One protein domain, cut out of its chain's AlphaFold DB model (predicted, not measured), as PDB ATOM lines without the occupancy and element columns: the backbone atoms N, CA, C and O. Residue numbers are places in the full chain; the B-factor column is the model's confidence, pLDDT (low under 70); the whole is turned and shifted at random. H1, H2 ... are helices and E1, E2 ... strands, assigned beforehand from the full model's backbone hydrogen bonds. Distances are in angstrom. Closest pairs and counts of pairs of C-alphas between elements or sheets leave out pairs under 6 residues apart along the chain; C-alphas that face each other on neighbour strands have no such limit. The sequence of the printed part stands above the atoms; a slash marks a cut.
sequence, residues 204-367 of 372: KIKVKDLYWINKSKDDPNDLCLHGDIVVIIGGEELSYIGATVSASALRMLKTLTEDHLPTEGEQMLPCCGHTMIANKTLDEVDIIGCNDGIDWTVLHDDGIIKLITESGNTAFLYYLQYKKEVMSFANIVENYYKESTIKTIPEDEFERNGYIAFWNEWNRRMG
ATOM      1  N   LYS A 204      33.344 -13.586 -10.035       94.75
ATOM      2  CA  LYS A 204      32.807 -14.926  -9.773       94.75
ATOM      3  C   LYS A 204      31.475 -14.860  -9.050       94.75
ATOM      4  O   LYS A 204      31.359 -14.140  -8.067       94.75
ATOM      5  N   ILE A 205      30.521 -15.689  -9.454       96.38
ATOM      6  CA  ILE A 205      29.246 -15.873  -8.766       96.38
ATOM      7  C   ILE A 205      29.247 -17.256  -8.109       96.38
ATOM      8  O   ILE A 205      29.455 -18.287  -8.749       96.38
ATOM      9  N   LYS A 206      29.037 -17.294  -6.794       96.62
ATOM     10  CA  LYS A 206      28.991 -18.517  -5.992       96.62
ATOM     11  C   LYS A 206      27.651 -18.598  -5.277       96.62
ATOM     12  O   LYS A 206      27.387 -17.834  -4.353       96.62
ATOM     13  N   VAL A 207      26.844 -19.577  -5.662       97.69
ATOM     14  CA  VAL A 207      25.616 -19.938  -4.948       97.69
ATOM     15  C   VAL A 207      25.984 -20.874  -3.796       97.69
ATOM     16  O   VAL A 207      26.631 -21.899  -4.012       97.69
ATOM     17  N   LYS A 208      25.632 -20.499  -2.565       97.44
ATOM     18  CA  LYS A 208      25.900 -21.276  -1.344       97.44
ATOM     19  C   LYS A 208      24.740 -22.193  -0.995       97.44
ATOM     20  O   LYS A 208      24.970 -23.353  -0.670       97.44
ATOM     21  N   ASP A 209      23.520 -21.677  -1.080       97.12
ATOM     22  CA  ASP A 209      22.297 -22.451  -0.892       97.12
ATOM     23  C   ASP A 209      21.144 -21.833  -1.688       97.12
ATOM     24  O   ASP A 209      21.151 -20.638  -1.980       97.12
ATOM     25  N   LEU A 210      20.163 -22.670  -2.021       97.75
ATOM     26  CA  LEU A 210      18.933 -22.312  -2.721       97.75
ATOM     27  C   LEU A 210      17.728 -22.895  -1.988       97.75
ATOM     28  O   LEU A 210      17.731 -24.071  -1.581       97.75
ATOM     29  N   TYR A 211      16.698 -22.073  -1.833       97.12
ATOM     30  CA  TYR A 211      15.483 -22.410  -1.101       97.12
ATOM     31  C   TYR A 211      14.319 -21.488  -1.487       97.12
ATOM     32  O   TYR A 211      14.516 -20.384  -1.990       97.12
ATOM     33  N   TRP A 212      13.095 -21.933  -1.221       96.12
ATOM     34  CA  TRP A 212      11.897 -21.091  -1.316       96.12
ATOM     35  C   TRP A 212      11.742 -20.239  -0.050       96.12
ATOM     36  O   TRP A 212      12.422 -20.472   0.950       96.12
ATOM     37  N   ILE A 213      10.856 -19.248  -0.052       91.62
ATOM     38  CA  ILE A 213      10.710 -18.224   0.994       91.62
ATOM     39  C   ILE A 213      10.472 -18.799   2.400       91.62
ATOM     40  O   ILE A 213      10.912 -18.238   3.405       91.62
ATOM     41  N   ASN A 214       9.834 -19.968   2.492       92.00
ATOM     42  CA  ASN A 214       9.608 -20.707   3.740       92.00
ATOM     43  C   ASN A 214      10.807 -21.589   4.164       92.00
ATOM     44  O   ASN A 214      10.696 -22.365   5.116       92.00
ATOM     45  N   LYS A 215      11.941 -21.473   3.465       91.75
ATOM     46  CA  LYS A 215      13.164 -22.284   3.578       91.75
ATOM     47  C   LYS A 215      12.999 -23.761   3.206       91.75
ATOM     48  O   LYS A 215      13.873 -24.572   3.518       91.75
ATOM     49  N   SER A 216      11.900 -24.137   2.551       92.38
ATOM     50  CA  SER A 216      11.736 -25.475   1.989       92.38
ATOM     51  C   SER A 216      12.600 -25.644   0.735       92.38
ATOM     52  O   SER A 216      13.063 -24.681   0.121       92.38
ATOM     53  N   LYS A 217      12.800 -26.905   0.339       92.00
ATOM     54  CA  LYS A 217      13.404 -27.261  -0.953       92.00
ATOM     55  C   LYS A 217      12.382 -27.329  -2.091       92.00
ATOM     56  O   LYS A 217      12.766 -27.325  -3.252       92.00
ATOM     57  N   ASP A 218      11.093 -27.345  -1.764       94.12
ATOM     58  CA  ASP A 218      10.012 -27.335  -2.747       94.12
ATOM     59  C   ASP A 218       8.794 -26.555  -2.229       94.12
ATOM     60  O   ASP A 218       8.335 -26.781  -1.105       94.12
ATOM     61  N   ASP A 219       8.300 -25.618  -3.032       95.00
ATOM     62  CA  ASP A 219       7.083 -24.847  -2.773       95.00
ATOM     63  C   ASP A 219       6.460 -24.405  -4.106       95.00
ATOM     64  O   ASP A 219       6.983 -23.498  -4.757       95.00
ATOM     65  N   PRO A 220       5.355 -25.022  -4.557       94.62
ATOM     66  CA  PRO A 220       4.738 -24.658  -5.828       94.62
ATOM     67  C   PRO A 220       4.076 -23.275  -5.811       94.62
ATOM     68  O   PRO A 220       3.824 -22.732  -6.881       94.62
ATOM     69  N   ASN A 221       3.786 -22.696  -4.643       94.44
ATOM     70  CA  ASN A 221       3.104 -21.402  -4.548       94.44
ATOM     71  C   ASN A 221       4.079 -20.228  -4.448       94.44
ATOM     72  O   ASN A 221       3.675 -19.085  -4.645       94.44
ATOM     73  N   ASP A 222       5.348 -20.501  -4.154       93.31
ATOM     74  CA  ASP A 222       6.397 -19.498  -4.229       93.31
ATOM     75  C   ASP A 222       6.974 -19.431  -5.648       93.31
ATOM     76  O   ASP A 222       7.555 -20.393  -6.170       93.31
ATOM     77  N   LEU A 223       6.788 -18.275  -6.278       93.25
ATOM     78  CA  LEU A 223       7.262 -17.995  -7.628       93.25
ATOM     79  C   LEU A 223       8.714 -17.516  -7.644       93.25
ATOM     80  O   LEU A 223       9.359 -17.592  -8.691       93.25
ATOM     81  N   CYS A 224       9.232 -17.057  -6.504       93.44
ATOM     82  CA  CYS A 224      10.530 -16.418  -6.378       93.44
ATOM     83  C   CYS A 224      11.522 -17.370  -5.713       93.44
ATOM     84  O   CYS A 224      11.388 -17.730  -4.550       93.44
ATOM     85  N   LEU A 225      12.567 -17.769  -6.434       96.81
ATOM     86  CA  LEU A 225      13.652 -18.513  -5.808       96.81
ATOM     87  C   LEU A 225      14.514 -17.572  -4.965       96.81
ATOM     88  O   LEU A 225      14.909 -16.503  -5.449       96.81
ATOM     89  N   HIS A 226      14.841 -18.018  -3.752       97.25
ATOM     90  CA  HIS A 226      15.738 -17.347  -2.822       97.25
ATOM     91  C   HIS A 226      17.034 -18.138  -2.613       97.25
ATOM     92  O   HIS A 226      17.118 -19.337  -2.899       97.25
ATOM     93  N   GLY A 227      18.068 -17.468  -2.114       96.44
ATOM     94  CA  GLY A 227      19.321 -18.144  -1.821       96.44
ATOM     95  C   GLY A 227      20.392 -17.275  -1.192       96.44
ATOM     96  O   GLY A 227      20.302 -16.050  -1.135       96.44
ATOM     97  N   ASP A 228      21.433 -17.962  -0.743       97.50
ATOM     98  CA  ASP A 228      22.631 -17.353  -0.187       97.50
ATOM     99  C   ASP A 228      23.677 -17.295  -1.294       97.50
ATOM    100  O   ASP A 228      24.049 -18.320  -1.875       97.50
ATOM    101  N   ILE A 229      24.142 -16.094  -1.611       97.62
ATOM    102  CA  ILE A 229      24.980 -15.842  -2.779       97.62
ATOM    103  C   ILE A 229      26.186 -14.998  -2.401       97.62
ATOM    104  O   ILE A 229      26.140 -14.141  -1.518       97.62
ATOM    105  N   VAL A 230      27.295 -15.283  -3.070       97.56
ATOM    106  CA  VAL A 230      28.535 -14.530  -2.974       97.56
ATOM    107  C   VAL A 230      28.958 -14.143  -4.379       97.56
ATOM    108  O   VAL A 230      29.134 -15.018  -5.228       97.56
ATOM    109  N   VAL A 231      29.146 -12.851  -4.616       97.44
ATOM    110  CA  VAL A 231      29.690 -12.323  -5.865       97.44
ATOM    111  C   VAL A 231      31.044 -11.700  -5.564       97.44
ATOM    112  O   VAL A 231      31.164 -10.868  -4.676       97.44
ATOM    113  N   ILE A 232      32.079 -12.132  -6.270       96.25
ATOM    114  CA  ILE A 232      33.422 -11.567  -6.157       96.25
ATOM    115  C   ILE A 232      33.598 -10.594  -7.314       96.25
ATOM    116  O   ILE A 232      33.377 -11.009  -8.446       96.25
ATOM    117  N   ILE A 233      33.973  -9.339  -7.053       96.81
ATOM    118  CA  ILE A 233      34.261  -8.317  -8.078       96.81
ATOM    119  C   ILE A 233      35.544  -7.584  -7.694       96.81
ATOM    120  O   ILE A 233      35.612  -6.962  -6.640       96.81
ATOM    121  N   GLY A 234      36.579  -7.645  -8.536       93.88
ATOM    122  CA  GLY A 234      37.845  -6.942  -8.288       93.88
ATOM    123  C   GLY A 234      38.465  -7.288  -6.927       93.88
ATOM    124  O   GLY A 234      38.974  -6.408  -6.236       93.88
ATOM    125  N   GLY A 235      38.336  -8.550  -6.499       92.44
ATOM    126  CA  GLY A 235      38.782  -9.043  -5.192       92.44
ATOM    127  C   GLY A 235      37.861  -8.723  -4.004       92.44
ATOM    128  O   GLY A 235      38.102  -9.237  -2.914       92.44
ATOM    129  N   GLU A 236      36.806  -7.923  -4.179       95.88
ATOM    130  CA  GLU A 236      35.795  -7.677  -3.143       95.88
ATOM    131  C   GLU A 236      34.780  -8.816  -3.096       95.88
ATOM    132  O   GLU A 236      34.255  -9.213  -4.133       95.88
ATOM    133  N   GLU A 237      34.485  -9.325  -1.899       96.19
ATOM    134  CA  GLU A 237      33.463 -10.348  -1.682       96.19
ATOM    135  C   GLU A 237      32.137  -9.706  -1.248       96.19
ATOM    136  O   GLU A 237      31.999  -9.219  -0.127       96.19
ATOM    137  N   LEU A 238      31.144  -9.745  -2.133       97.25
ATOM    138  CA  LEU A 238      29.785  -9.267  -1.908       97.25
ATOM    139  C   LEU A 238      28.889 -10.449  -1.525       97.25
ATOM    140  O   LEU A 238      28.445 -11.209  -2.388       97.25
ATOM    141  N   SER A 239      28.643 -10.637  -0.228       96.88
ATOM    142  CA  SER A 239      27.804 -11.729   0.279       96.88
ATOM    143  C   SER A 239      26.422 -11.236   0.694       96.88
ATOM    144  O   SER A 239      26.306 -10.291   1.472       96.88
ATOM    145  N   TYR A 240      25.379 -11.918   0.220       96.62
ATOM    146  CA  TYR A 240      24.000 -11.659   0.620       96.62
ATOM    147  C   TYR A 240      23.282 -12.962   0.987       96.62
ATOM    148  O   TYR A 240      23.327 -13.942   0.241       96.62
ATOM    149  N   ILE A 241      22.620 -12.965   2.143       96.00
ATOM    150  CA  ILE A 241      21.851 -14.104   2.663       96.00
ATOM    151  C   ILE A 241      20.378 -13.869   2.334       96.00
ATOM    152  O   ILE A 241      19.828 -12.826   2.686       96.00
ATOM    153  N   GLY A 242      19.737 -14.844   1.690       94.81
ATOM    154  CA  GLY A 242      18.321 -14.767   1.327       94.81
ATOM    155  C   GLY A 242      17.990 -13.801   0.188       94.81
ATOM    156  O   GLY A 242      16.873 -13.287   0.145       94.81
ATOM    157  N   ALA A 243      18.920 -13.567  -0.741       96.56
ATOM    158  CA  ALA A 243      18.645 -12.792  -1.953       96.56
ATOM    159  C   ALA A 243      17.521 -13.453  -2.758       96.56
ATOM    160  O   ALA A 243      17.436 -14.680  -2.803       96.56
ATOM    161  N   THR A 244      16.710 -12.662  -3.460       97.19
ATOM    162  CA  THR A 244      15.797 -13.198  -4.483       97.19
ATOM    163  C   THR A 244      16.599 -13.536  -5.741       97.19
ATOM    164  O   THR A 244      16.679 -12.749  -6.683       97.19
ATOM    165  N   VAL A 245      17.239 -14.707  -5.745       97.56
ATOM    166  CA  VAL A 245      18.205 -15.116  -6.780       97.56
ATOM    167  C   VAL A 245      17.592 -15.247  -8.176       97.56
ATOM    168  O   VAL A 245      18.298 -15.081  -9.164       97.56
ATOM    169  N   SER A 246      16.286 -15.501  -8.272       97.81
ATOM    170  CA  SER A 246      15.550 -15.484  -9.545       97.81
ATOM    171  C   SER A 246      15.558 -14.094 -10.192       97.81
ATOM    172  O   SER A 246      15.892 -13.961 -11.371       97.81
ATOM    173  N   ALA A 247      15.288 -13.049  -9.406       97.81
ATOM    174  CA  ALA A 247      15.391 -11.664  -9.848       97.81
ATOM    175  C   ALA A 247      16.846 -11.279 -10.156       97.81
ATOM    176  O   ALA A 247      17.101 -10.677 -11.199       97.81
ATOM    177  N   SER A 248      17.804 -11.684  -9.310       97.94
ATOM    178  CA  SER A 248      19.236 -11.476  -9.571       97.94
ATOM    179  C   SER A 248      19.673 -12.049 -10.911       97.94
ATOM    180  O   SER A 248      20.311 -11.360 -11.702       97.94
ATOM    181  N   ALA A 249      19.324 -13.308 -11.186       98.38
ATOM    182  CA  ALA A 249      19.734 -13.975 -12.410       98.38
ATOM    183  C   ALA A 249      19.123 -13.310 -13.646       98.38
ATOM    184  O   ALA A 249      19.845 -13.083 -14.613       98.38
ATOM    185  N   LEU A 250      17.843 -12.911 -13.608       98.44
ATOM    186  CA  LEU A 250      17.255 -12.179 -14.729       98.44
ATOM    187  C   LEU A 250      17.923 -10.811 -14.934       98.44
ATOM    188  O   LEU A 250      18.211 -10.455 -16.073       98.44
ATOM    189  N   ARG A 251      18.221 -10.063 -13.863       97.44
ATOM    190  CA  ARG A 251      18.927  -8.770 -13.956       97.44
ATOM    191  C   ARG A 251      20.325  -8.928 -14.557       97.44
ATOM    192  O   ARG A 251      20.674  -8.202 -15.479       97.44
ATOM    193  N   MET A 252      21.079  -9.943 -14.142       98.06
ATOM    194  CA  MET A 252      22.379 -10.253 -14.748       98.06
ATOM    195  C   MET A 252      22.257 -10.743 -16.202       98.06
ATOM    196  O   MET A 252      23.120 -10.472 -17.031       98.06
ATOM    197  N   LEU A 253      21.180 -11.449 -16.562       98.56
ATOM    198  CA  LEU A 253      20.905 -11.776 -17.964       98.56
ATOM    199  C   LEU A 253      20.587 -10.519 -18.786       98.56
ATOM    200  O   LEU A 253      20.954 -10.455 -19.963       98.56
ATOM    201  N   LYS A 254      19.915  -9.514 -18.199       98.00
ATOM    202  CA  LYS A 254      19.686  -8.216 -18.856       98.00
ATOM    203  C   LYS A 254      21.010  -7.546 -19.217       98.00
ATOM    204  O   LYS A 254      21.182  -7.095 -20.351       98.00
ATOM    205  N   THR A 255      21.994  -7.631 -18.327       97.75
ATOM    206  CA  THR A 255      23.310  -7.026 -18.538       97.75
ATOM    207  C   THR A 255      24.219  -7.733 -19.533       97.75
ATOM    208  O   THR A 255      25.337  -7.289 -19.754       97.75
ATOM    209  N   LEU A 256      23.757  -8.789 -20.208       96.06
ATOM    210  CA  LEU A 256      24.436  -9.293 -21.406       96.06
ATOM    211  C   LEU A 256      24.287  -8.351 -22.611       96.06
ATOM    212  O   LEU A 256      24.997  -8.496 -23.603       96.06
ATOM    213  N   THR A 257      23.324  -7.429 -22.579       94.31
ATOM    214  CA  THR A 257      23.055  -6.516 -23.700       94.31
ATOM    215  C   THR A 257      22.888  -5.063 -23.289       94.31
ATOM    216  O   THR A 257      22.774  -4.205 -24.162       94.31
ATOM    217  N   GLU A 258      22.821  -4.792 -21.991       96.00
ATOM    218  CA  GLU A 258      22.409  -3.510 -21.430       96.00
ATOM    219  C   GLU A 258      23.369  -3.109 -20.311       96.00
ATOM    220  O   GLU A 258      23.770  -3.939 -19.497       96.00
ATOM    221  N   ASP A 259      23.737  -1.832 -20.256       97.88
ATOM    222  CA  ASP A 259      24.424  -1.303 -19.081       97.88
ATOM    223  C   ASP A 259      23.491  -1.339 -17.868       97.88
ATOM    224  O   ASP A 259      22.274  -1.205 -17.995       97.88
ATOM    225  N   HIS A 260      24.079  -1.462 -16.683       97.81
ATOM    226  CA  HIS A 260      23.358  -1.360 -15.422       97.81
ATOM    227  C   HIS A 260      24.041  -0.356 -14.510       97.81
ATOM    228  O   HIS A 260      25.250  -0.425 -14.273       97.81
ATOM    229  N   LEU A 261      23.245   0.568 -13.984       97.69
ATOM    230  CA  LEU A 261      23.656   1.520 -12.963       97.69
ATOM    231  C   LEU A 261      22.909   1.200 -11.668       97.69
ATOM    232  O   LEU A 261      21.739   0.811 -11.743       97.69
ATOM    233  N   PRO A 262      23.536   1.412 -10.497       95.12
ATOM    234  CA  PRO A 262      22.879   1.169  -9.230       95.12
ATOM    235  C   PRO A 262      21.533   1.883  -9.125       95.12
ATOM    236  O   PRO A 262      21.460   3.102  -9.307       95.12
ATOM    237  N   THR A 263      20.477   1.117  -8.863       90.94
ATOM    238  CA  THR A 263      19.093   1.605  -8.927       90.94
ATOM    239  C   THR A 263      18.298   1.100  -7.726       90.94
ATOM    240  O   THR A 263      18.238  -0.097  -7.446       90.94
ATOM    241  N   GLU A 264      17.671   2.025  -6.991       88.56
ATOM    242  CA  GLU A 264      16.860   1.685  -5.818       88.56
ATOM    243  C   GLU A 264      15.680   0.778  -6.200       88.56
ATOM    244  O   GLU A 264      14.913   1.088  -7.110       88.56
ATOM    245  N   GLY A 265      15.539  -0.351  -5.502       89.62
ATOM    246  CA  GLY A 265      14.522  -1.372  -5.785       89.62
ATOM    247  C   GLY A 265      14.907  -2.345  -6.908       89.62
ATOM    248  O   GLY A 265      14.245  -3.376  -7.088       89.62
ATOM    249  N   GLU A 266      15.996  -2.067  -7.629       93.25
ATOM    250  CA  GLU A 266      16.454  -2.817  -8.801       93.25
ATOM    251  C   GLU A 266      17.871  -3.399  -8.665       93.25
ATOM    252  O   GLU A 266      18.504  -3.776  -9.647       93.25
ATOM    253  N   GLN A 267      18.328  -3.590  -7.428       96.62
ATOM    254  CA  GLN A 267      19.685  -4.033  -7.111       96.62
ATOM    255  C   GLN A 267      20.051  -5.398  -7.710       96.62
ATOM    256  O   GLN A 267      19.232  -6.313  -7.738       96.62
ATOM    257  N   MET A 268      21.301  -5.613  -8.113       97.31
ATOM    258  CA  MET A 268      21.736  -6.913  -8.645       97.31
ATOM    259  C   MET A 268      21.477  -8.105  -7.706       97.31
ATOM    260  O   MET A 268      21.093  -9.187  -8.157       97.31
ATOM    261  N   LEU A 269      21.627  -7.917  -6.393       97.06
ATOM    262  CA  LEU A 269      21.252  -8.878  -5.352       97.06
ATOM    263  C   LEU A 269      20.148  -8.273  -4.475       97.06
ATOM    264  O   LEU A 269      20.445  -7.703  -3.423       97.06
ATOM    265  N   PRO A 270      18.874  -8.356  -4.890       96.44
ATOM    266  CA  PRO A 270      17.791  -7.742  -4.145       96.44
ATOM    267  C   PRO A 270      17.378  -8.593  -2.946       96.44
ATOM    268  O   PRO A 270      17.322  -9.826  -3.026       96.44
ATOM    269  N   CYS A 271      16.974  -7.923  -1.864       92.88
ATOM    270  CA  CYS A 271      16.289  -8.565  -0.743       92.88
ATOM    271  C   CYS A 271      15.000  -9.268  -1.201       92.88
ATOM    272  O   CYS A 271      14.744 -10.421  -0.855       92.88
ATOM    273  N   CYS A 272      14.198  -8.582  -2.023       89.50
ATOM    274  CA  CYS A 272      12.930  -9.084  -2.544       89.50
ATOM    275  C   CYS A 272      12.688  -8.650  -3.998       89.50
ATOM    276  O   CYS A 272      13.102  -7.570  -4.409       89.50
ATOM    277  N   GLY A 273      11.964  -9.471  -4.761       83.69
ATOM    278  CA  GLY A 273      11.331  -9.086  -6.030       83.69
ATOM    279  C   GLY A 273       9.835  -8.855  -5.831       83.69
ATOM    280  O   GLY A 273       9.028  -9.612  -6.359       83.69
ATOM    281  N   HIS A 274       9.473  -7.883  -4.985       84.12
ATOM    282  CA  HIS A 274       8.115  -7.700  -4.449       84.12
ATOM    283  C   HIS A 274       7.023  -7.607  -5.520       84.12
ATOM    284  O   HIS A 274       5.898  -8.053  -5.302       84.12
ATOM    285  N   THR A 275       7.328  -7.000  -6.664       92.56
ATOM    286  CA  THR A 275       6.358  -6.784  -7.736       92.56
ATOM    287  C   THR A 275       6.991  -7.076  -9.087       92.56
ATOM    288  O   THR A 275       8.054  -6.546  -9.394       92.56
ATOM    289  N   MET A 276       6.315  -7.889  -9.900       96.25
ATOM    290  CA  MET A 276       6.651  -8.131 -11.304       96.25
ATOM    291  C   MET A 276       5.650  -7.395 -12.194       96.25
ATOM    292  O   MET A 276       4.455  -7.685 -12.152       96.25
ATOM    293  N   ILE A 277       6.127  -6.454 -13.003       97.06
ATOM    294  CA  ILE A 277       5.313  -5.646 -13.911       97.06
ATOM    295  C   ILE A 277       5.640  -6.072 -15.339       97.06
ATOM    296  O   ILE A 277       6.709  -5.772 -15.862       97.06
ATOM    297  N   ALA A 278       4.722  -6.797 -15.973       97.75
ATOM    298  CA  ALA A 278       4.887  -7.216 -17.359       97.75
ATOM    299  C   ALA A 278       4.630  -6.069 -18.343       97.75
ATOM    300  O   ALA A 278       3.708  -5.264 -18.164       97.75
ATOM    301  N   ASN A 279       5.379  -6.057 -19.446       97.38
ATOM    302  CA  ASN A 279       5.025  -5.241 -20.600       97.38
ATOM    303  C   ASN A 279       3.768  -5.799 -21.312       97.38
ATOM    304  O   ASN A 279       3.289  -6.902 -21.044       97.38
ATOM    305  N   LYS A 280       3.205  -5.035 -22.257       96.25
ATOM    306  CA  LYS A 280       1.957  -5.424 -22.954       96.25
ATOM    307  C   LYS A 280       2.078  -6.710 -23.777       96.25
ATOM    308  O   LYS A 280       1.066  -7.347 -24.049       96.25
ATOM    309  N   THR A 281       3.283  -7.032 -24.237       96.69
ATOM    310  CA  THR A 281       3.582  -8.187 -25.093       96.69
ATOM    311  C   THR A 281       3.999  -9.424 -24.303       96.69
ATOM    312  O   THR A 281       4.167 -10.481 -24.910       96.69
ATOM    313  N   LEU A 282       4.097  -9.311 -22.973       97.12
ATOM    314  CA  LEU A 282       4.520 -10.360 -22.048       97.12
ATOM    315  C   LEU A 282       5.890 -10.953 -22.396       97.12
ATOM    316  O   LEU A 282       6.108 -12.145 -22.208       97.12
ATOM    317  N   ASP A 283       6.801 -10.161 -22.953       95.75
ATOM    318  CA  ASP A 283       8.155 -10.602 -23.319       95.75
ATOM    319  C   ASP A 283       9.274  -9.861 -22.581       95.75
ATOM    320  O   ASP A 283      10.450 -10.190 -22.773       95.75
ATOM    321  N   GLU A 284       8.901  -8.920 -21.712       96.56
ATOM    322  CA  GLU A 284       9.782  -8.236 -20.768       96.56
ATOM    323  C   GLU A 284       9.050  -7.987 -19.447       96.56
ATOM    324  O   GLU A 284       7.834  -7.746 -19.427       96.56
ATOM    325  N   VAL A 285       9.803  -8.034 -18.352       97.50
ATOM    326  CA  VAL A 285       9.313  -7.765 -17.001       97.50
ATOM    327  C   VAL A 285      10.235  -6.792 -16.270       97.50
ATOM    328  O   VAL A 285      11.465  -6.914 -16.326       97.50
ATOM    329  N   ASP A 286       9.617  -5.870 -15.537       96.44
ATOM    330  CA  ASP A 286      10.281  -5.065 -14.518       96.44
ATOM    331  C   ASP A 286      10.019  -5.701 -13.155       96.44
ATOM    332  O   ASP A 286       8.875  -5.994 -12.797       96.44
ATOM    333  N   ILE A 287      11.082  -5.948 -12.395       95.75
ATOM    334  CA  ILE A 287      10.986  -6.494 -11.041       95.75
ATOM    335  C   ILE A 287      11.358  -5.375 -10.088       95.75
ATOM    336  O   ILE A 287      12.484  -4.898 -10.153       95.75
ATOM    337  N   ILE A 288      10.454  -4.995  -9.190       93.06
ATOM    338  CA  ILE A 288      10.674  -3.922  -8.219       93.06
ATOM    339  C   ILE A 288      10.643  -4.515  -6.812       93.06
ATOM    340  O   ILE A 288       9.705  -5.222  -6.436       93.06
ATOM    341  N   GLY A 289      11.696  -4.240  -6.048       91.75
ATOM    342  CA  GLY A 289      11.863  -4.637  -4.655       91.75
ATOM    343  C   GLY A 289      11.907  -3.450  -3.694       91.75
ATOM    344  O   GLY A 289      11.603  -2.314  -4.049       91.75
ATOM    345  N   CYS A 290      12.303  -3.722  -2.454       92.50
ATOM    346  CA  CYS A 290      12.675  -2.690  -1.492       92.50
ATOM    347  C   CYS A 290      14.086  -2.140  -1.761       92.50
ATOM    348  O   CYS A 290      14.856  -2.691  -2.546       92.50
ATOM    349  N   ASN A 291      14.465  -1.092  -1.032       91.94
ATOM    350  CA  ASN A 291      15.784  -0.471  -1.177       91.94
ATOM    351  C   ASN A 291      16.935  -1.312  -0.583       91.94
ATOM    352  O   ASN A 291      18.095  -0.982  -0.809       91.94
ATOM    353  N   ASP A 292      16.630  -2.409   0.117       92.81
ATOM    354  CA  ASP A 292      17.628  -3.328   0.670       92.81
ATOM    355  C   ASP A 292      18.156  -4.315  -0.388       92.81
ATOM    356  O   ASP A 292      17.390  -5.015  -1.058       92.81
ATOM    357  N   GLY A 293      19.479  -4.430  -0.490       94.75
ATOM    358  CA  GLY A 293      20.163  -5.328  -1.418       94.75
ATOM    359  C   GLY A 293      21.637  -4.963  -1.573       94.75
ATOM    360  O   GLY A 293      22.125  -4.066  -0.889       94.75
ATOM    361  N   ILE A 294      22.335  -5.658  -2.470       97.25
ATOM    362  CA  ILE A 294      23.669  -5.265  -2.945       97.25
ATOM    363  C   ILE A 294      23.581  -4.969  -4.433       97.25
ATOM    364  O   ILE A 294      22.988  -5.749  -5.184       97.25
ATOM    365  N   ASP A 295      24.214  -3.882  -4.855       97.56
ATOM    366  CA  ASP A 295      24.272  -3.488  -6.251       97.56
ATOM    367  C   ASP A 295      25.706  -3.208  -6.721       97.56
ATOM    368  O   ASP A 295      26.633  -3.043  -5.926       97.56
ATOM    369  N   TRP A 296      25.904  -3.187  -8.034       98.12
ATOM    370  CA  TRP A 296      27.152  -2.761  -8.669       98.12
ATOM    371  C   TRP A 296      26.874  -2.313 -10.093       98.12
ATOM    372  O   TRP A 296      25.928  -2.757 -10.723       98.12
ATOM    373  N   THR A 297      27.739  -1.469 -10.634       98.56
ATOM    374  CA  THR A 297      27.650  -1.000 -12.018       98.56
ATOM    375  C   THR A 297      28.155  -2.062 -13.000       98.56
ATOM    376  O   THR A 297      29.179  -2.698 -12.739       98.56
ATOM    377  N   VAL A 298      27.499  -2.191 -14.157       98.38
ATOM    378  CA  VAL A 298      27.963  -2.958 -15.326       98.38
ATOM    379  C   VAL A 298      27.991  -2.027 -16.537       98.38
ATOM    380  O   VAL A 298      26.956  -1.487 -16.910       98.38
ATOM    381  N   LEU A 299      29.163  -1.837 -17.148       97.69
ATOM    382  CA  LEU A 299      29.333  -1.011 -18.348       97.69
ATOM    383  C   LEU A 299      29.951  -1.818 -19.484       97.69
ATOM    384  O   LEU A 299      30.940  -2.529 -19.284       97.69
ATOM    385  N   HIS A 300      29.409  -1.643 -20.682       94.88
ATOM    386  CA  HIS A 300      29.925  -2.215 -21.914       94.88
ATOM    387  C   HIS A 300      30.906  -1.254 -22.591       94.88
ATOM    388  O   HIS A 300      30.582  -0.108 -22.888       94.88
ATOM    389  N   ASP A 301      32.100  -1.754 -22.896       89.50
ATOM    390  CA  ASP A 301      33.133  -1.074 -23.681       89.50
ATOM    391  C   ASP A 301      33.578  -2.003 -24.822       89.50
ATOM    392  O   ASP A 301      34.570  -2.726 -24.722       89.50
ATOM    393  N   ASP A 302      32.751  -2.053 -25.873       83.06
ATOM    394  CA  ASP A 302      32.972  -2.759 -27.146       83.06
ATOM    395  C   ASP A 302      33.637  -4.145 -27.037       83.06
ATOM    396  O   ASP A 302      34.557  -4.486 -27.767       83.06
ATOM    397  N   GLY A 303      33.123  -5.010 -26.164       86.38
ATOM    398  CA  GLY A 303      33.618  -6.381 -25.972       86.38
ATOM    399  C   GLY A 303      34.423  -6.591 -24.698       86.38
ATOM    400  O   GLY A 303      34.760  -7.729 -24.374       86.38
ATOM    401  N   ILE A 304      34.641  -5.523 -23.938       91.62
ATOM    402  CA  ILE A 304      35.059  -5.563 -22.542       91.62
ATOM    403  C   ILE A 304      33.865  -5.154 -21.669       91.62
ATOM    404  O   ILE A 304      33.102  -4.255 -22.017       91.62
ATOM    405  N   ILE A 305      33.697  -5.829 -20.538       95.00
ATOM    406  CA  ILE A 305      32.756  -5.487 -19.477       95.00
ATOM    407  C   ILE A 305      33.544  -4.894 -18.321       95.00
ATOM    408  O   ILE A 305      34.483  -5.515 -17.819       95.00
ATOM    409  N   LYS A 306      33.139  -3.701 -17.888       96.06
ATOM    410  CA  LYS A 306      33.645  -3.055 -16.681       96.06
ATOM    411  C   LYS A 306      32.610  -3.187 -15.570       96.06
ATOM    412  O   LYS A 306      31.493  -2.692 -15.696       96.06
ATOM    413  N   LEU A 307      33.010  -3.814 -14.472       97.56
ATOM    414  CA  LEU A 307      32.230  -3.897 -13.241       97.56
ATOM    415  C   LEU A 307      32.773  -2.891 -12.228       97.56
ATOM    416  O   LEU A 307      33.991  -2.734 -12.139       97.56
ATOM    417  N   ILE A 308      31.894  -2.221 -11.479       97.75
ATOM    418  CA  ILE A 308      32.285  -1.272 -10.421       97.75
ATOM    419  C   ILE A 308      31.395  -1.485  -9.199       97.75
ATOM    420  O   ILE A 308      30.186  -1.265  -9.280       97.75
ATOM    421  N   THR A 309      31.976  -1.902  -8.079       97.81
ATOM    422  CA  THR A 309      31.248  -2.042  -6.810       97.81
ATOM    423  C   THR A 309      30.958  -0.679  -6.181       97.81
ATOM    424  O   THR A 309      31.576   0.326  -6.540       97.81
ATOM    425  N   GLU A 310      30.052  -0.627  -5.202       95.31
ATOM    426  CA  GLU A 310      29.796   0.598  -4.425       95.31
ATOM    427  C   GLU A 310      31.052   1.118  -3.706       95.31
ATOM    428  O   GLU A 310      31.256   2.328  -3.606       95.31
ATOM    429  N   SER A 311      31.931   0.209  -3.266       96.00
ATOM    430  CA  SER A 311      33.229   0.527  -2.655       96.00
ATOM    431  C   SER A 311      34.246   1.106  -3.653       96.00
ATOM    432  O   SER A 311      35.295   1.606  -3.244       96.00
ATOM    433  N   GLY A 312      33.949   1.060  -4.957       96.38
ATOM    434  CA  GLY A 312      34.805   1.555  -6.034       96.38
ATOM    435  C   GLY A 312      35.773   0.519  -6.610       96.38
ATOM    436  O   GLY A 312      36.600   0.878  -7.451       96.38
ATOM    437  N   ASN A 313      35.681  -0.754  -6.208       95.88
ATOM    438  CA  ASN A 313      36.513  -1.811  -6.773       95.88
ATOM    439  C   ASN A 313      36.070  -2.112  -8.204       95.88
ATOM    440  O   ASN A 313      34.877  -2.178  -8.501       95.88
ATOM    441  N   THR A 314      37.041  -2.310  -9.094       95.19
ATOM    442  CA  THR A 314      36.777  -2.522 -10.518       95.19
ATOM    443  C   THR A 314      37.260  -3.876 -11.002       95.19
ATOM    444  O   THR A 314      38.361  -4.299 -10.651       95.19
ATOM    445  N   ALA A 315      36.490  -4.498 -11.891       94.38
ATOM    446  CA  ALA A 315      36.935  -5.634 -12.689       94.38
ATOM    447  C   ALA A 315      36.719  -5.349 -14.177       94.38
ATOM    448  O   ALA A 315      35.715  -4.746 -14.555       94.38
ATOM    449  N   PHE A 316      37.656  -5.802 -15.007       92.50
ATOM    450  CA  PHE A 316      37.561  -5.751 -16.462       92.50
ATOM    451  C   PHE A 316      37.578  -7.178 -16.989       92.50
ATOM    452  O   PHE A 316      38.452  -7.963 -16.621       92.50
ATOM    453  N   LEU A 317      36.599  -7.515 -17.818       92.00
ATOM    454  CA  LEU A 317      36.393  -8.865 -18.329       92.00
ATOM    455  C   LEU A 317      36.153  -8.800 -19.827       92.00
ATOM    456  O   LEU A 317      35.488  -7.889 -20.307       92.00
ATOM    457  N   TYR A 318      36.600  -9.801 -20.565       91.81
ATOM    458  CA  TYR A 318      36.102 -10.019 -21.916       91.81
ATOM    459  C   TYR A 318      34.615 -10.388 -21.858       91.81
ATOM    460  O   TYR A 318      34.184 -11.156 -20.994       91.81
ATOM    461  N   TYR A 319      33.821  -9.877 -22.797       93.12
ATOM    462  CA  TYR A 319      32.371 -10.090 -22.844       93.12
ATOM    463  C   TYR A 319      31.987 -11.568 -22.729       93.12
ATOM    464  O   TYR A 319      31.087 -11.919 -21.965       93.12
ATOM    465  N   LEU A 320      32.693 -12.456 -23.431       91.75
ATOM    466  CA  LEU A 320      32.368 -13.876 -23.390       91.75
ATOM    467  C   LEU A 320      32.671 -14.530 -22.022       91.75
ATOM    468  O   LEU A 320      31.960 -15.454 -21.630       91.75
ATOM    469  N   GLN A 321      33.662 -14.039 -21.261       89.31
ATOM    470  CA  GLN A 321      33.905 -14.484 -19.875       89.31
ATOM    471  C   GLN A 321      32.718 -14.120 -18.989       89.31
ATOM    472  O   GLN A 321      32.164 -14.970 -18.291       89.31
ATOM    473  N   TYR A 322      32.324 -12.846 -19.052       94.06
ATOM    474  CA  TYR A 322      31.206 -12.314 -18.292       94.06
ATOM    475  C   TYR A 322      29.924 -13.084 -18.615       94.06
ATOM    476  O   TYR A 322      29.257 -13.596 -17.714       94.06
ATOM    477  N   LYS A 323      29.649 -13.267 -19.912       93.81
ATOM    478  CA  LYS A 323      28.510 -14.038 -20.403       93.81
ATOM    479  C   LYS A 323      28.495 -15.448 -19.832       93.81
ATOM    480  O   LYS A 323      27.464 -15.880 -19.330       93.81
ATOM    481  N   LYS A 324      29.612 -16.173 -19.884       91.75
ATOM    482  CA  LYS A 324      29.690 -17.542 -19.362       91.75
ATOM    483  C   LYS A 324      29.371 -17.611 -17.870       91.75
ATOM    484  O   LYS A 324      28.629 -18.503 -17.464       91.75
ATOM    485  N   GLU A 325      29.905 -16.699 -17.060       94.19
ATOM    486  CA  GLU A 325      29.652 -16.695 -15.614       94.19
ATOM    487  C   GLU A 325      28.181 -16.376 -15.299       94.19
ATOM    488  O   GLU A 325      27.550 -17.095 -14.523       94.19
ATOM    489  N   VAL A 326      27.605 -15.371 -15.970       97.25
ATOM    490  CA  VAL A 326      26.177 -15.018 -15.862       97.25
ATOM    491  C   VAL A 326      25.281 -16.181 -16.289       97.25
ATOM    492  O   VAL A 326      24.373 -16.567 -15.555       97.25
ATOM    493  N   MET A 327      25.549 -16.778 -17.452       96.25
ATOM    494  CA  MET A 327      24.779 -17.909 -17.975       96.25
ATOM    495  C   MET A 327      24.903 -19.136 -17.067       96.25
ATOM    496  O   MET A 327      23.932 -19.860 -16.876       96.25
ATOM    497  N   SER A 328      26.077 -19.383 -16.479       95.62
ATOM    498  CA  SER A 328      26.280 -20.453 -15.496       95.62
ATOM    499  C   SER A 328      25.404 -20.242 -14.256       95.62
ATOM    500  O   SER A 328      24.708 -21.162 -13.827       95.62
ATOM    501  N   PHE A 329      25.366 -19.017 -13.724       98.06
ATOM    502  CA  PHE A 329      24.495 -18.672 -12.601       98.06
ATOM    503  C   PHE A 329      23.006 -18.817 -12.948       98.06
ATOM    504  O   PHE A 329      22.265 -19.454 -12.197       98.06
ATOM    505  N   ALA A 330      22.576 -18.308 -14.104       98.50
ATOM    506  CA  ALA A 330      21.206 -18.477 -14.576       98.50
ATOM    507  C   ALA A 330      20.837 -19.965 -14.717       98.50
ATOM    508  O   ALA A 330      19.817 -20.395 -14.189       98.50
ATOM    509  N   ASN A 331      21.703 -20.788 -15.317       98.31
ATOM    510  CA  ASN A 331      21.478 -22.232 -15.427       98.31
ATOM    511  C   ASN A 331      21.301 -22.914 -14.059       98.31
ATOM    512  O   ASN A 331      20.452 -23.793 -13.930       98.31
ATOM    513  N   ILE A 332      22.065 -22.520 -13.030       98.31
ATOM    514  CA  ILE A 332      21.892 -23.040 -11.661       98.31
ATOM    515  C   ILE A 332      20.482 -22.729 -11.138       98.31
ATOM    516  O   ILE A 332      19.812 -23.620 -10.615       98.31
ATOM    517  N   VAL A 333      20.022 -21.487 -11.304       98.31
ATOM    518  CA  VAL A 333      18.681 -21.052 -10.887       98.31
ATOM    519  C   VAL A 333      17.598 -21.806 -11.660       98.31
ATOM    520  O   VAL A 333      16.699 -22.382 -11.054       98.31
ATOM    521  N   GLU A 334      17.695 -21.862 -12.988       97.94
ATOM    522  CA  GLU A 334      16.709 -22.530 -13.841       97.94
ATOM    523  C   GLU A 334      16.608 -24.032 -13.554       97.94
ATOM    524  O   GLU A 334      15.504 -24.579 -13.492       97.94
ATOM    525  N   ASN A 335      17.739 -24.708 -13.336       97.75
ATOM    526  CA  ASN A 335      17.746 -26.127 -12.981       97.75
ATOM    527  C   ASN A 335      17.013 -26.382 -11.659       97.75
ATOM    528  O   ASN A 335      16.257 -27.345 -11.570       97.75
ATOM    529  N   TYR A 336      17.137 -25.484 -10.680       97.88
ATOM    530  CA  TYR A 336      16.393 -25.600  -9.425       97.88
ATOM    531  C   TYR A 336      14.872 -25.497  -9.637       97.88
ATOM    532  O   TYR A 336      14.111 -26.257  -9.042       97.88
ATOM    533  N   TYR A 337      14.411 -24.614 -10.531       97.25
ATOM    534  CA  TYR A 337      12.993 -24.575 -10.918       97.25
ATOM    535  C   TYR A 337      12.553 -25.868 -11.615       97.25
ATOM    536  O   TYR A 337      11.480 -26.383 -11.300       97.25
ATOM    537  N   LYS A 338      13.372 -26.417 -12.524       95.69
ATOM    538  CA  LYS A 338      13.075 -27.670 -13.246       95.69
ATOM    539  C   LYS A 338      12.987 -28.890 -12.325       95.69
ATOM    540  O   LYS A 338      12.223 -29.806 -12.616       95.69
ATOM    541  N   GLU A 339      13.770 -28.911 -11.252       96.00
ATOM    542  CA  GLU A 339      13.761 -29.981 -10.247       96.00
ATOM    543  C   GLU A 339      12.620 -29.840  -9.225       96.00
ATOM    544  O   GLU A 339      12.270 -30.817  -8.562       96.00
ATOM    545  N   SER A 340      12.030 -28.646  -9.102       95.25
ATOM    546  CA  SER A 340      10.921 -28.366  -8.183       95.25
ATOM    547  C   SER A 340       9.558 -28.803  -8.726       95.25
ATOM    548  O   SER A 340       9.385 -29.060  -9.922       95.25
ATOM    549  N   THR A 341       8.553 -28.854  -7.850       95.88
ATOM    550  CA  THR A 341       7.167 -29.010  -8.292       95.88
ATOM    551  C   THR A 341       6.779 -27.824  -9.176       95.88
ATOM    552  O   THR A 341       7.080 -26.668  -8.868       95.88
ATOM    553  N   ILE A 342       6.078 -28.120 -10.277       95.12
ATOM    554  CA  ILE A 342       5.568 -27.113 -11.217       95.12
ATOM    555  C   ILE A 342       4.836 -26.014 -10.444       95.12
ATOM    556  O   ILE A 342       3.967 -26.301  -9.616       95.12
ATOM    557  N   LYS A 343       5.184 -24.758 -10.736       95.50
ATOM    558  CA  LYS A 343       4.620 -23.605 -10.039       95.50
ATOM    559  C   LYS A 343       3.128 -23.455 -10.302       95.50
ATOM    560  O   LYS A 343       2.661 -23.565 -11.437       95.50
ATOM    561  N   THR A 344       2.391 -23.166  -9.236       95.69
ATOM    562  CA  THR A 344       0.989 -22.774  -9.292       95.69
ATOM    563  C   THR A 344       0.917 -21.371  -9.880       95.69
ATOM    564  O   THR A 344       1.315 -20.399  -9.244       95.69
ATOM    565  N   ILE A 345       0.416 -21.260 -11.107       94.81
ATOM    566  CA  ILE A 345       0.250 -19.965 -11.766       94.81
ATOM    567  C   ILE A 345      -0.863 -19.167 -11.064       94.81
ATOM    568  O   ILE A 345      -1.952 -19.720 -10.881       94.81
ATOM    569  N   PRO A 346      -0.638 -17.887 -10.710       94.12
ATOM    570  CA  PRO A 346      -1.657 -17.057 -10.074       94.12
ATOM    571  C   PRO A 346      -2.948 -16.922 -10.896       94.12
ATOM    572  O   PRO A 346      -2.940 -16.828 -12.129       94.12
ATOM    573  N   GLU A 347      -4.086 -16.868 -10.200       95.69
ATOM    574  CA  GLU A 347      -5.378 -16.547 -10.822       95.69
ATOM    575  C   GLU A 347      -5.506 -15.050 -11.129       95.69
ATOM    576  O   GLU A 347      -6.150 -14.676 -12.116       95.69
ATOM    577  N   ASP A 348      -4.860 -14.205 -10.322       97.12
ATOM    578  CA  ASP A 348      -4.785 -12.773 -10.576       97.12
ATOM    579  C   ASP A 348      -4.061 -12.498 -11.901       97.12
ATOM    580  O   ASP A 348      -3.014 -13.074 -12.204       97.12
ATOM    581  N   GLU A 349      -4.661 -11.647 -12.732       97.06
ATOM    582  CA  GLU A 349      -4.146 -11.371 -14.072       97.06
ATOM    583  C   GLU A 349      -2.804 -10.646 -14.035       97.06
ATOM    584  O   GLU A 349      -1.931 -10.953 -14.845       97.06
ATOM    585  N   PHE A 350      -2.625  -9.715 -13.101       96.88
ATOM    586  CA  PHE A 350      -1.402  -8.936 -12.999       96.88
ATOM    587  C   PHE A 350      -0.230  -9.824 -12.562       96.88
ATOM    588  O   PHE A 350       0.794  -9.858 -13.247       96.88
ATOM    589  N   GLU A 351      -0.406 -10.622 -11.507       95.75
ATOM    590  CA  GLU A 351       0.624 -11.554 -11.029       95.75
ATOM    591  C   GLU A 351       0.958 -12.638 -12.067       95.75
ATOM    592  O   GLU A 351       2.132 -12.918 -12.331       95.75
ATOM    593  N   ARG A 352      -0.065 -13.217 -12.713       96.94
ATOM    594  CA  ARG A 352       0.122 -14.205 -13.785       96.94
ATOM    595  C   ARG A 352       0.918 -13.635 -14.949       96.94
ATOM    596  O   ARG A 352       1.838 -14.291 -15.435       96.94
ATOM    597  N   ASN A 353       0.563 -12.438 -15.406       98.00
ATOM    598  CA  ASN A 353       1.240 -11.792 -16.524       98.00
ATOM    599  C   ASN A 353       2.700 -11.484 -16.175       98.00
ATOM    600  O   ASN A 353       3.573 -11.735 -17.004       98.00
ATOM    601  N   GLY A 354       2.974 -11.022 -14.948       97.88
ATOM    602  CA  GLY A 354       4.333 -10.824 -14.437       97.88
ATOM    603  C   GLY A 354       5.180 -12.097 -14.511       97.88
ATOM    604  O   GLY A 354       6.274 -12.082 -15.071       97.88
ATOM    605  N   TYR A 355       4.646 -13.222 -14.027       96.88
ATOM    606  CA  TYR A 355       5.350 -14.507 -14.053       96.88
ATOM    607  C   TYR A 355       5.576 -15.055 -15.473       96.88
ATOM    608  O   TYR A 355       6.647 -15.584 -15.775       96.88
ATOM    609  N   ILE A 356       4.595 -14.909 -16.369       97.06
ATOM    610  CA  ILE A 356       4.742 -15.303 -17.780       97.06
ATOM    611  C   ILE A 356       5.827 -14.458 -18.457       97.06
ATOM    612  O   ILE A 356       6.702 -15.003 -19.131       97.06
ATOM    613  N   ALA A 357       5.804 -13.139 -18.251       98.12
ATOM    614  CA  ALA A 357       6.787 -12.234 -18.834       98.12
ATOM    615  C   ALA A 357       8.209 -12.510 -18.328       98.12
ATOM    616  O   ALA A 357       9.141 -12.502 -19.131       98.12
ATOM    617  N   PHE A 358       8.365 -12.846 -17.041       97.81
ATOM    618  CA  PHE A 358       9.638 -13.287 -16.467       97.81
ATOM    619  C   PHE A 358      10.251 -14.444 -17.257       97.81
ATOM    620  O   PHE A 358      11.386 -14.340 -17.719       97.81
ATOM    621  N   TRP A 359       9.499 -15.528 -17.465       97.38
ATOM    622  CA  TRP A 359      10.023 -16.700 -18.170       97.38
ATOM    623  C   TRP A 359      10.190 -16.477 -19.670       97.38
ATOM    624  O   TRP A 359      11.125 -17.010 -20.264       97.38
ATOM    625  N   ASN A 360       9.338 -15.665 -20.291       97.50
ATOM    626  CA  ASN A 360       9.502 -15.301 -21.696       97.50
ATOM    627  C   ASN A 360      10.782 -14.492 -21.925       97.50
ATOM    628  O   ASN A 360      11.529 -14.778 -22.867       97.50
ATOM    629  N   GLU A 361      11.062 -13.523 -21.053       97.94
ATOM    630  CA  GLU A 361      12.303 -12.759 -21.100       97.94
ATOM    631  C   GLU A 361      13.513 -13.649 -20.789       97.94
ATOM    632  O   GLU A 361      14.492 -13.631 -21.540       97.94
ATOM    633  N   TRP A 362      13.421 -14.475 -19.741       97.94
ATOM    634  CA  TRP A 362      14.447 -15.448 -19.359       97.94
ATOM    635  C   TRP A 362      14.838 -16.342 -20.534       97.94
ATOM    636  O   TRP A 362      15.998 -16.368 -20.941       97.94
ATOM    637  N   ASN A 363      13.858 -17.019 -21.139       96.50
ATOM    638  CA  ASN A 363      14.068 -17.944 -22.249       96.50
ATOM    639  C   ASN A 363      14.718 -17.247 -23.444       96.50
ATOM    640  O   ASN A 363      15.685 -17.759 -24.008       96.50
ATOM    641  N   ARG A 364      14.248 -16.042 -23.793       95.62
ATOM    642  CA  ARG A 364      14.832 -15.242 -24.874       95.62
ATOM    643  C   ARG A 364      16.301 -14.912 -24.605       95.62
ATOM    644  O   ARG A 364      17.116 -15.015 -25.521       95.62
ATOM    645  N   ARG A 365      16.645 -14.502 -23.379       95.69
ATOM    646  CA  ARG A 365      18.020 -14.120 -23.002       95.69
ATOM    647  C   ARG A 365      18.953 -15.323 -22.879       95.69
ATOM    648  O   ARG A 365      20.110 -15.222 -23.272       95.69
ATOM    649  N   MET A 366      18.429 -16.467 -22.448       93.56
ATOM    650  CA  MET A 366      19.142 -17.748 -22.457       93.56
ATOM    651  C   MET A 366      19.357 -18.313 -23.872       93.56
ATOM    652  O   MET A 366      20.114 -19.266 -24.050       93.56
ATOM    653  N   GLY A 367      18.723 -17.724 -24.894       88.25
ATOM    654  CA  GLY A 367      18.826 -18.171 -26.284       88.25
ATOM    655  C   GLY A 367      17.889 -19.329 -26.636       88.25
ATOM    656  O   GLY A 367      18.060 -19.955 -27.682       88.25
TER     657      GLY A 367
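Overview. This is residues 204 to 367 of the 372 residues of the protein "DUF3885 domain-containing protein" of Tissierella praeacuta DSM 18095 (UniProt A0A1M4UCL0). A short helix, H1, stands in the middle of a rounded body, with the sheet E1 E2 E3 over one of its ends and the two longer helices, H2 and H3, packed on it; H2 runs along that sheet at E1. Two smaller pieces lie toward opposite ends of the longest axis: the sheet E6 E7 E8 at one end, and toward the other the hairpin E4 and E5, with H3 packed on it. The printed part has 164 residues with three named helices and eight named strands, in the order E1 E2 E3 H1 E4 E5 E6 E7 E8 H2 H3, and its class is mixed, helices and strands. Its three sheets, in the orders E1 E2 E3, E4 E5 and E6 E7 E8, are antiparallel throughout. The whole is compact, with a radius of gyration of the C-alphas of 15.2 A and spans of 44 by 33 by 28 A.

Along the chain. E1, residues 204 to 211, begins with C-alpha 204 at (32.807, -14.926, -9.773), is 20.8 A long and bends by 55 degrees at residue 208. E2, residues 226 to 233, is 21.3 A long, and E3, residues 236 to 243, is 17.9 A. H1, residues 245 to 254, is 14.0 A long and begins with C-alpha 245 at (18.205, -15.116, -6.780). E4 is residues 275 to 278 and E5 residues 285 to 288. E6, residues 296 to 301, E7, residues 304 to 309, and E8, residues 314 to 318, follow. H2, residues 319 to 339, is the longest helix, 30.0 A. H3, residues 349 to 366, is 25.6 A long and ends with C-alpha 366 at (19.142, -17.748, -22.457).

Arrangement. E1, E2 and E3 form a meander, each strand the antiparallel neighbour of the one before. In the hairpin of E1 and E2, N 206 and O 230 are 2.8 A apart, within hydrogen-bond range; in that of E2 and E3, N 231 and O 238 are 2.9 A apart. H1 and H2 are on the same face of this sheet. H1 stands up from it at 56 degrees over E2, with a height over the sheet of 12.0 A; the closest C-alphas of E2 and H1, those of His 226 and Val 245, are 5.2 A apart. H2 lies over E1 at a height of 9.8 A and runs along the strands, at 9 degrees to E1 on the local plane. H1 and H2 touch, H2 with residues 326 to 333 alone; their closest C-alphas, Ala 249 and Ala 330, are 5.2 A apart. They run opposite ways at a steep tilt of 36 degrees, only just past shallow. H3 touches H1 with residues 358 to 366 alone, closest at the C-alphas of Leu 253 and Arg 365, 6.3 A. In the hairpin of E4 and E5, N 277 and O 286 are 2.8 A apart; the closest C-alphas of E4 and H3, those of Ala 278 and Gly 354, are 4.7 A apart. E6, E7 and E8 form a second meander, with N 299 and O 306 at 2.9 A and N 305 and O 317 at 2.7 A. H2 only grazes this sheet, with residues 319 to 323. H3 and E7 are apart. In H1, H2 and H3 every O i to N i+4 pair is within hydrogen-bond range.

Size, cuts and confidence. The two C-alphas farthest apart, those of Gly 235 and Glu 347, are 45.1 A apart. The printed part has no cut. The links E1 to E2 and H1 to E4 are long, with 14 and 20 residues; in the second, residues 269 to 270 pair antiparallel with residues 293 to 294. The mean pLDDT of the printed part is 95.4, and no printed residue is under 70.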